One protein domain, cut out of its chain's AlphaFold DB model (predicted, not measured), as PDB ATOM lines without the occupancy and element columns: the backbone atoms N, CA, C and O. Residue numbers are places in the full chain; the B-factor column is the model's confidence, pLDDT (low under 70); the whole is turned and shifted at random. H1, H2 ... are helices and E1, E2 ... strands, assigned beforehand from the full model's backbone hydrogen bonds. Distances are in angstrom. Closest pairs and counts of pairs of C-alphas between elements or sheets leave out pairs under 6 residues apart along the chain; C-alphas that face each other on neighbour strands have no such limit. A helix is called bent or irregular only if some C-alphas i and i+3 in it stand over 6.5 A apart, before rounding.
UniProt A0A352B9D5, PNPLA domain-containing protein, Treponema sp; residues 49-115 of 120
ATOM      1  N   PRO A  49      94.381 127.385 103.863       94.94
ATOM      2  CA  PRO A  49      93.682 128.629 104.202       94.94
ATOM      3  C   PRO A  49      94.065 129.834 103.314       94.94
ATOM      4  O   PRO A  49      94.471 130.890 103.791       94.94
ATOM      5  N   ILE A  50      93.907 129.694 101.997       95.62
ATOM      6  CA  ILE A  50      94.293 130.642 100.947       95.62
ATOM      7  C   ILE A  50      93.451 131.908 101.039       95.62
ATOM      8  O   ILE A  50      93.989 133.013 101.054       95.62
ATOM      9  N   ARG A  51      92.125 131.758 101.156       94.62
ATOM     10  CA  ARG A  51      91.217 132.902 101.328       94.62
ATOM     11  C   ARG A  51      91.519 133.672 102.601       94.62
ATOM     12  O   ARG A  51      91.588 134.891 102.548       94.62
ATOM     13  N   LEU A  52      91.784 132.970 103.702       95.19
ATOM     14  CA  LEU A  52      92.168 133.606 104.960       95.19
ATOM     15  C   LEU A  52      93.470 134.404 104.799       95.19
ATOM     16  O   LEU A  52      93.541 135.541 105.245       95.19
ATOM     17  N   ALA A  53      94.474 133.865 104.096       95.75
ATOM     18  CA  ALA A  53      95.701 134.607 103.800       95.75
ATOM     19  C   ALA A  53      95.432 135.890 102.985       95.75
ATOM     20  O   ALA A  53      96.004 136.938 103.284       95.75
ATOM     21  N   LYS A  54      94.524 135.839 102.000       95.50
ATOM     22  CA  LYS A  54      94.086 137.031 101.248       95.50
ATOM     23  C   LYS A  54      93.332 138.029 102.128       95.50
ATOM     24  O   LYS A  54      93.603 139.222 102.064       95.50
ATOM     25  N   GLU A  55      92.429 137.556 102.984       95.44
ATOM     26  CA  GLU A  55      91.696 138.385 103.955       95.44
ATOM     27  C   GLU A  55      92.632 139.059 104.968       95.44
ATOM     28  O   GLU A  55      92.375 140.184 105.394       95.44
ATOM     29  N   MET A  56      93.758 138.419 105.297       95.44
ATOM     30  CA  MET A  56      94.839 139.001 106.099       95.44
ATOM     31  C   MET A  56      95.661 140.064 105.343       95.44
ATOM     32  O   MET A  56      96.542 140.683 105.942       95.44
ATOM     33  N   GLY A  57      95.371 140.308 104.061       96.44
ATOM     34  CA  GLY A  57      95.977 141.365 103.249       96.44
ATOM     35  C   GLY A  57      97.132 140.915 102.355       96.44
ATOM     36  O   GLY A  57      97.927 141.756 101.948       96.44
ATOM     37  N   ALA A  58      97.267 139.618 102.062       96.81
ATOM     38  CA  ALA A  58      98.277 139.143 101.119       96.81
ATOM     39  C   ALA A  58      97.933 139.534  99.668       96.81
ATOM     40  O   ALA A  58      96.856 139.201  99.177       96.81
ATOM     41  N   ASP A  59      98.877 140.176  98.969       95.44
ATOM     42  CA  ASP A  59      98.746 140.511  97.540       95.44
ATOM     43  C   ASP A  59      98.940 139.294  96.622       95.44
ATOM     44  O   ASP A  59      98.349 139.214  95.549       95.44
ATOM     45  N   ILE A  60      99.805 138.363  97.037       95.19
ATOM     46  CA  ILE A  60     100.134 137.125  96.321       95.19
ATOM     47  C   ILE A  60     100.169 135.991  97.342       95.19
ATOM     48  O   ILE A  60     100.875 136.081  98.350       95.19
ATOM     49  N   VAL A  61      99.458 134.900  97.064       95.94
ATOM     50  CA  VAL A  61      99.467 133.683  97.877       95.94
ATOM     51  C   VAL A  61     100.177 132.556  97.135       95.94
ATOM     52  O   VAL A  61      99.686 132.027  96.135       95.94
ATOM     53  N   LEU A  62     101.338 132.168  97.668       94.75
ATOM     54  CA  LEU A  62     102.056 130.963  97.269       94.75
ATOM     55  C   LEU A  62     101.645 129.803  98.173       94.75
ATOM     56  O   LEU A  62     101.825 129.844  99.389       94.75
ATOM     57  N   VAL A  63     101.110 128.760  97.557       93.56
ATOM     58  CA  VAL A  63     100.558 127.583  98.220       93.56
ATOM     59  C   VAL A  63     101.482 126.404  97.986       93.56
ATOM     60  O   VAL A  63     101.907 126.158  96.859       93.56
ATOM     61  N   MET A  64     101.770 125.658  99.047       91.88
ATOM     62  CA  MET A  64     102.486 124.390  98.968       91.88
ATOM     63  C   MET A  64     101.582 123.275  99.486       91.88
ATOM     64  O   MET A  64     101.372 123.161 100.692       91.88
ATOM     65  N   ASP A  65     101.062 122.457  98.574       90.50
ATOM     66  CA  ASP A  65     100.333 121.246  98.931       90.50
ATOM     67  C   ASP A  65     101.288 120.051  98.928       90.50
ATOM     68  O   ASP A  65     101.812 119.649  97.892       90.50
ATOM     69  N   VAL A  66     101.534 119.490 100.109       87.69
ATOM     70  CA  VAL A  66     102.425 118.336 100.314       87.69
ATOM     71  C   VAL A  66     101.660 117.017 100.433       87.69
ATOM     72  O   VAL A  66     102.245 115.989 100.774       87.69
ATOM     73  N   SER A  67     100.350 117.037 100.192       83.12
ATOM     74  CA  SER A  67      99.476 115.898 100.440       83.12
ATOM     75  C   SER A  67      99.693 114.786  99.408       83.12
ATOM     76  O   SER A  67      99.827 115.020  98.205       83.12
ATOM     77  N   THR A  68      99.713 113.540  99.881       74.12
ATOM     78  CA  THR A  68      99.797 112.329  99.053       74.12
ATOM     79  C   THR A  68      98.482 111.570  99.158       74.12
ATOM     80  O   THR A  68      98.082 111.191 100.257       74.12
ATOM     81  N   HIS A  69      97.821 111.328  98.030       70.81
ATOM     82  CA  HIS A  69      96.471 110.742  98.011       70.81
ATOM     83  C   HIS A  69      96.435 109.298  97.500       70.81
ATOM     84  O   HIS A  69      95.380 108.661  97.491       70.81
ATOM     85  N   GLU A  70      97.583 108.770  97.082       71.19
ATOM     86  CA  GLU A  70      97.716 107.400  96.606       71.19
ATOM     87  C   GLU A  70      97.876 106.447  97.791       71.19
ATOM     88  O   GLU A  70      98.896 106.457  98.475       71.19
ATOM     89  N   SER A  71      96.867 105.604  98.006       75.94
ATOM     90  CA  SER A  71      96.973 104.426  98.869       75.94
ATOM     91  C   SER A  71      96.959 103.172  98.013       75.94
ATOM     92  O   SER A  71      96.149 103.051  97.090       75.94
ATOM     93  N   LYS A  72      97.826 102.214  98.330       83.44
ATOM     94  CA  LYS A  72      97.824 100.895  97.702       83.44
ATOM     95  C   LYS A  72      96.874  99.960  98.449       83.44
ATOM     96  O   LYS A  72      96.621 100.160  99.639       83.44
ATOM     97  N   PRO A  73      96.360  98.894  97.809       82.62
ATOM     98  CA  PRO A  73      95.564  97.882  98.507       82.62
ATOM     99  C   PRO A  73      96.283  97.289  99.732       82.62
ATOM    100  O   PRO A  73      95.649  96.953 100.733       82.62
ATOM    101  N   GLU A  74      97.615  97.206  99.681       85.81
ATOM    102  CA  GLU A  74      98.448  96.746 100.796       85.81
ATOM    103  C   GLU A  74      98.435  97.696 102.010       85.81
ATOM    104  O   GLU A  74      98.721  97.252 103.120       85.81
ATOM    105  N   ASP A  75      98.051  98.964 101.842       82.12
ATOM    106  CA  ASP A  75      97.980  99.956 102.926       82.12
ATOM    107  C   ASP A  75      96.644  99.874 103.699       82.12
ATOM    108  O   ASP A  75      96.508 100.357 104.828       82.12
ATOM    109  N   LEU A  76      95.636  99.193 103.142       86.62
ATOM    110  CA  LEU A  76      94.262  99.131 103.662       86.62
ATOM    111  C   LEU A  76      93.970  97.858 104.472       86.62
ATOM    112  O   LEU A  76      92.883  97.288 104.403       86.62
ATOM    113  N   GLN A  77      94.947  97.398 105.254       90.75
ATOM    114  CA  GLN A  77      94.880  96.117 105.977       90.75
ATOM    115  C   GLN A  77      94.276  96.217 107.387       90.75
ATOM    116  O   GLN A  77      94.198  95.222 108.105       90.75
ATOM    117  N   SER A  78      93.857  97.407 107.823       90.19
ATOM    118  CA  SER A  78      93.299  97.617 109.160       90.19
ATOM    119  C   SER A  78      92.151  98.620 109.142       90.19
ATOM    120  O   SER A  78      92.119  99.522 108.308       90.19
ATOM    121  N   LEU A  79      91.234  98.518 110.111       89.62
ATOM    122  CA  LEU A  79      90.170  99.516 110.275       89.62
ATOM    123  C   LEU A  79      90.748 100.929 110.426       89.62
ATOM    124  O   LEU A  79      90.233 101.862 109.822       89.62
ATOM    125  N   ASN A  80      91.843 101.079 111.178       87.94
ATOM    126  CA  ASN A  80      92.485 102.375 111.372       87.94
ATOM    127  C   ASN A  80      93.022 102.958 110.058       87.94
ATOM    128  O   ASN A  80      92.780 104.125 109.772       87.94
ATOM    129  N   SER A  81      93.702 102.156 109.230       87.50
ATOM    130  CA  SER A  81      94.216 102.642 107.944       87.50
ATOM    131  C   SER A  81      93.100 102.943 106.943       87.50
ATOM    132  O   SER A  81      93.186 103.930 106.217       87.50
ATOM    133  N   ILE A  82      92.000 102.186 106.977       89.69
ATOM    134  CA  ILE A  82      90.795 102.494 106.196       89.69
ATOM    135  C   ILE A  82      90.187 103.838 106.631       89.69
ATOM    136  O   ILE A  82      89.855 104.662 105.779       89.69
ATOM    137  N   PHE A  83      90.068 104.098 107.939       88.88
ATOM    138  CA  PHE A  83      89.563 105.381 108.443       88.88
ATOM    139  C   PHE A  83      90.492 106.549 108.103       88.88
ATOM    140  O   PHE A  83      90.002 107.600 107.690       88.88
ATOM    141  N   MET A  84      91.809 106.363 108.214       87.69
ATOM    142  CA  MET A  84      92.786 107.377 107.812       87.69
ATOM    143  C   MET A  84      92.701 107.687 106.315       87.69
ATOM    144  O   MET A  84      92.709 108.858 105.944       87.69
ATOM    145  N   GLN A  85      92.535 106.673 105.462       88.69
ATOM    146  CA  GLN A  85      92.347 106.886 104.027       88.69
ATOM    147  C   GLN A  85      91.030 107.612 103.726       88.69
ATOM    148  O   GLN A  85      90.997 108.513 102.890       88.69
ATOM    149  N   LEU A  86      89.940 107.264 104.416       89.75
ATOM    150  CA  LEU A  86      88.673 107.984 104.286       89.75
ATOM    151  C   LEU A  86      88.824 109.456 104.685       89.75
ATOM    152  O   LEU A  86      88.366 110.333 103.956       89.75
ATOM    153  N   PHE A  87      89.483 109.726 105.813       89.56
ATOM    154  CA  PHE A  87      89.766 111.087 106.260       89.56
ATOM    155  C   PHE A  87      90.587 111.854 105.216       89.56
ATOM    156  O   PHE A  87      90.173 112.934 104.803       89.56
ATOM    157  N   ALA A  88      91.679 111.268 104.712       89.12
ATOM    158  CA  ALA A  88      92.511 111.873 103.673       89.12
ATOM    159  C   ALA A  88      91.711 112.206 102.399       89.12
ATOM    160  O   ALA A  88      91.843 113.298 101.855       89.12
ATOM    161  N   MET A  89      90.815 111.314 101.957       89.44
ATOM    162  CA  MET A  89      89.933 111.580 100.811       89.44
ATOM    163  C   MET A  89      88.964 112.745 101.060       89.44
ATOM    164  O   MET A  89      88.688 113.524 100.143       89.44
ATOM    165  N   LEU A  90      88.431 112.879 102.278       91.31
ATOM    166  CA  LEU A  90      87.549 113.993 102.639       91.31
ATOM    167  C   LEU A  90      88.304 115.327 102.650       91.31
ATOM    168  O   LEU A  90      87.793 116.312 102.116       91.31
ATOM    169  N   VAL A  91      89.524 115.341 103.195       91.38
ATOM    170  CA  VAL A  91      90.414 116.509 103.154       91.38
ATOM    171  C   VAL A  91      90.724 116.885 101.705       91.38
ATOM    172  O   VAL A  91      90.492 118.025 101.315       91.38
ATOM    173  N   TYR A  92      91.133 115.925 100.870       89.31
ATOM    174  CA  TYR A  92      91.440 116.164  99.456       89.31
ATOM    175  C   TYR A  92      90.280 116.810  98.692       89.31
ATOM    176  O   TYR A  92      90.445 117.805  97.979       89.31
ATOM    177  N   LYS A  93      89.068 116.279  98.892       89.69
ATOM    178  CA  LYS A  93      87.848 116.821  98.284       89.69
ATOM    179  C   LYS A  93      87.551 118.249  98.760       89.69
ATOM    180  O   LYS A  93      87.025 119.035  97.979       89.69
ATOM    181  N   SER A  94      87.859 118.566 100.019       89.94
ATOM    182  CA  SER A  94      87.695 119.909 100.594       89.94
ATOM    183  C   SER A  94      88.743 120.899 100.072       89.94
ATOM    184  O   SER A  94      88.442 122.075  99.870       89.94
ATOM    185  N   VAL A  95      89.959 120.416  99.810       90.50
ATOM    186  CA  VAL A  95      91.114 121.206  99.364       90.50
ATOM    187  C   VAL A  95      91.049 121.580  97.889       90.50
ATOM    188  O   VAL A  95      91.332 122.723  97.550       90.50
ATOM    189  N   THR A  96      90.662 120.650  97.015       87.25
ATOM    190  CA  THR A  96      90.744 120.841  95.552       87.25
ATOM    191  C   THR A  96      90.093 122.152  95.061       87.25
ATOM    192  O   THR A  96      90.713 122.848  94.260       87.25
ATOM    193  N   PRO A  97      88.900 122.566  95.546       90.31
ATOM    194  CA  PRO A  97      88.297 123.841  95.142       90.31
ATOM    195  C   PRO A  97      89.067 125.088  95.606       90.31
ATOM    196  O   PRO A  97      88.891 126.157  95.037       90.31
ATOM    197  N   GLN A  98      89.900 124.977  96.645       90.00
ATOM    198  CA  GLN A  98      90.666 126.100  97.199       90.00
ATOM    199  C   GLN A  98      91.840 126.482  96.286       90.00
ATOM    200  O   GLN A  98      92.299 127.620  96.330       90.00
ATOM    201  N   TYR A  99      92.301 125.570  95.419       90.88
ATOM    202  CA  TYR A  99      93.383 125.839  94.467       90.88
ATOM    203  C   TYR A  99      93.070 126.988  93.504       90.88
ATOM    204  O   TYR A  99      93.990 127.687  93.092       90.88
ATOM    205  N   GLU A 100      91.796 127.210  93.167       90.12
ATOM    206  CA  GLU A 100      91.377 128.312  92.287       90.12
ATOM    207  C   GLU A 100      91.707 129.689  92.875       90.12
ATOM    208  O   GLU A 100      91.881 130.659  92.140       90.12
ATOM    209  N   ASP A 101      91.823 129.775  94.201       92.31
ATOM    210  CA  ASP A 101      92.171 131.008  94.891       92.31
ATOM    211  C   ASP A 101      93.694 131.211  95.004       92.31
ATOM    212  O   ASP A 101      94.121 132.263  95.479       92.31
ATOM    213  N   ALA A 102      94.529 130.245  94.605       92.44
ATOM    214  CA  ALA A 102      95.986 130.348  94.693       92.44
ATOM    215  C   ALA A 102      96.577 131.134  93.512       92.44
ATOM    216  O   ALA A 102      96.212 130.912  92.360       92.44
ATOM    217  N   ASP A 103      97.563 131.995  93.777       94.06
ATOM    218  CA  ASP A 103      98.311 132.669  92.705       94.06
ATOM    219  C   ASP A 103      99.429 131.765  92.160       94.06
ATOM    220  O   ASP A 103      99.701 131.716  90.955       94.06
ATOM    221  N   VAL A 104     100.068 131.008  93.056       92.62
ATOM    222  CA  VAL A 104     101.074 129.991  92.736       92.62
ATOM    223  C   VAL A 104     100.793 128.747  93.567       92.62
ATOM    224  O   VAL A 104     100.726 128.833  94.790       92.62
ATOM    225  N   LEU A 105     100.686 127.590  92.917       91.44
ATOM    226  CA  LEU A 105     100.525 126.292  93.563       91.44
ATOM    227  C   LEU A 105     101.746 125.411  93.278       91.44
ATOM    228  O   LEU A 105     102.074 125.085  92.134       91.44
ATOM    229  N   LEU A 106     102.410 125.007  94.356       90.25
ATOM    230  CA  LEU A 106     103.499 124.044  94.363       90.25
ATOM    231  C   LEU A 106     102.987 122.729  94.946       90.25
ATOM    232  O   LEU A 106     102.507 122.695  96.077       90.25
ATOM    233  N   SER A 107     103.141 121.641  94.198       86.38
ATOM    234  CA  SER A 107     102.876 120.287  94.680       86.38
ATOM    235  C   SER A 107     104.071 119.399  94.331       86.38
ATOM    236  O   SER A 107     104.424 119.324  93.156       86.38
ATOM    237  N   PRO A 108     104.730 118.737  95.302       78.25
ATOM    238  CA  PRO A 108     105.895 117.886  95.040       78.25
ATOM    239  C   PRO A 108     105.608 116.706  94.104       78.25
ATOM    240  O   PRO A 108     106.526 116.192  93.469       78.25
ATOM    241  N   ASN A 109     104.347 116.276  94.034       68.31
ATOM    242  CA  ASN A 109     103.913 115.116  93.257       68.31
ATOM    243  C   ASN A 109     103.247 115.504  91.926       68.31
ATOM    244  O   ASN A 109     102.945 114.628  91.118       68.31
ATOM    245  N   GLU A 110     103.041 116.800  91.673       64.12
ATOM    246  CA  GLU A 110     102.468 117.318  90.429       64.12
ATOM    247  C   GLU A 110     103.390 118.361  89.772       64.12
ATOM    248  O   GLU A 110     104.435 118.741  90.296       64.12
ATOM    249  N   LYS A 111     103.038 118.823  88.567       60.59
ATOM    250  CA  LYS A 111     103.754 119.939  87.926       60.59
ATOM    251  C   LYS A 111     103.381 121.257  88.615       60.59
ATOM    252  O   LYS A 111     102.244 121.424  89.037       60.59
ATOM    253  N   ILE A 112     104.323 122.203  88.670       66.50
ATOM    254  CA  ILE A 112     104.091 123.572  89.166       66.50
ATOM    255  C   ILE A 112     102.938 124.215  88.380       66.50
ATOM    256  O   ILE A 112     102.966 124.206  87.146       66.50
ATOM    257  N   GLN A 113     101.960 124.788  89.086       69.56
ATOM    258  CA  GLN A 113     100.826 125.501  88.494       69.56
ATOM    259  C   GLN A 113     100.864 126.974  88.920       69.56
ATOM    260  O   GLN A 113     101.033 127.285  90.099       69.56
ATOM    261  N   THR A 114     100.724 127.894  87.967       67.06
ATOM    262  CA  THR A 114     100.782 129.342  88.218       67.06
ATOM    263  C   THR A 114      99.653 130.080  87.518       67.06
ATOM    264  O   THR A 114      99.375 129.812  86.350       67.06
ATOM    265  N   ALA A 115      99.065 131.069  88.194       69.06
ATOM    266  CA  ALA A 115      98.055 131.955  87.613       69.06
ATOM    267  C   ALA A 115      98.643 132.978  86.618       69.06
ATOM    268  O   ALA A 115      97.914 133.572  85.825       69.06
TER     269      ALA A 115
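AT A GLANCE: This is residues 49 to 115 of the 120 residues of the protein "PNPLA domain-containing protein" of Treponema sp (UniProt A0A352B9D5). One long helix, H2, runs most of the length of an elongated body, and the unnamed stretch 65 to 78 runs the other way to reach its first residue. At H2's last residues, the short helix H1 and a small sheet of two parallel strands, E1 and E2, gather into a head. The printed part has 67 residues with two named helices and two named strands, in the order H1, E1, H2, E2, and is mostly helix. It is loose, with a radius of gyration of the C-alphas of 14.7 A, and spans 45 by 24 by 14 A.

HOW THE PARTS SIT: Begin at H1, residues 50 to 55, which touches H2, residues 79 to 101, with residues 98 to 101 of H2 alone. Their closest C-alphas, of Ile 50 and Asp 101, are 6.4 A apart; they run the same way at a steep tilt of 47 degrees. Next, find E1, residues 62 to 64, parallel to E2, residues 104 to 106, at 18 degrees. N 63 and O 104 are within hydrogen-bond range at 2.8 A, as are N 106 and O 63 at 2.8 A. E1, H2 and E2 form a strand-helix-strand unit, two parallel neighbour strands with a helix between, with a right-handed crossover. H1 and E2 are apart. Residues 104 to 105 also pair antiparallel with residues 113 to 114. Every O i to N i+4 pair is within hydrogen-bond range in H1, and 14 of 19 are in H2.

IN THESE COORDINATES: Find C-alpha 50 at (94.293, 130.642, 100.947), where H1 begins; it ends at residue 55, 8.7 A on. E1 measures 6.8 A. H2 begins at C-alpha 79, (90.170, 99.516, 110.275), and covers 35.1 A, with a kink of 26 degrees near residue 94; it is irregular, but only just, with C-alphas 94 and 97 6.7 A apart. E2, 6.6 A, ends at C-alpha 106, (103.499, 124.044, 94.363).

THE WHOLE: Look to Asp 59 and Gln 77 for the two C-alphas farthest apart, 45.4 A. The printed part has no cut; the link from E1 to H2, 14 residues, is long. Residues 109 to 115 are under 70 in pLDDT, against a mean of 87.0 for the printed part.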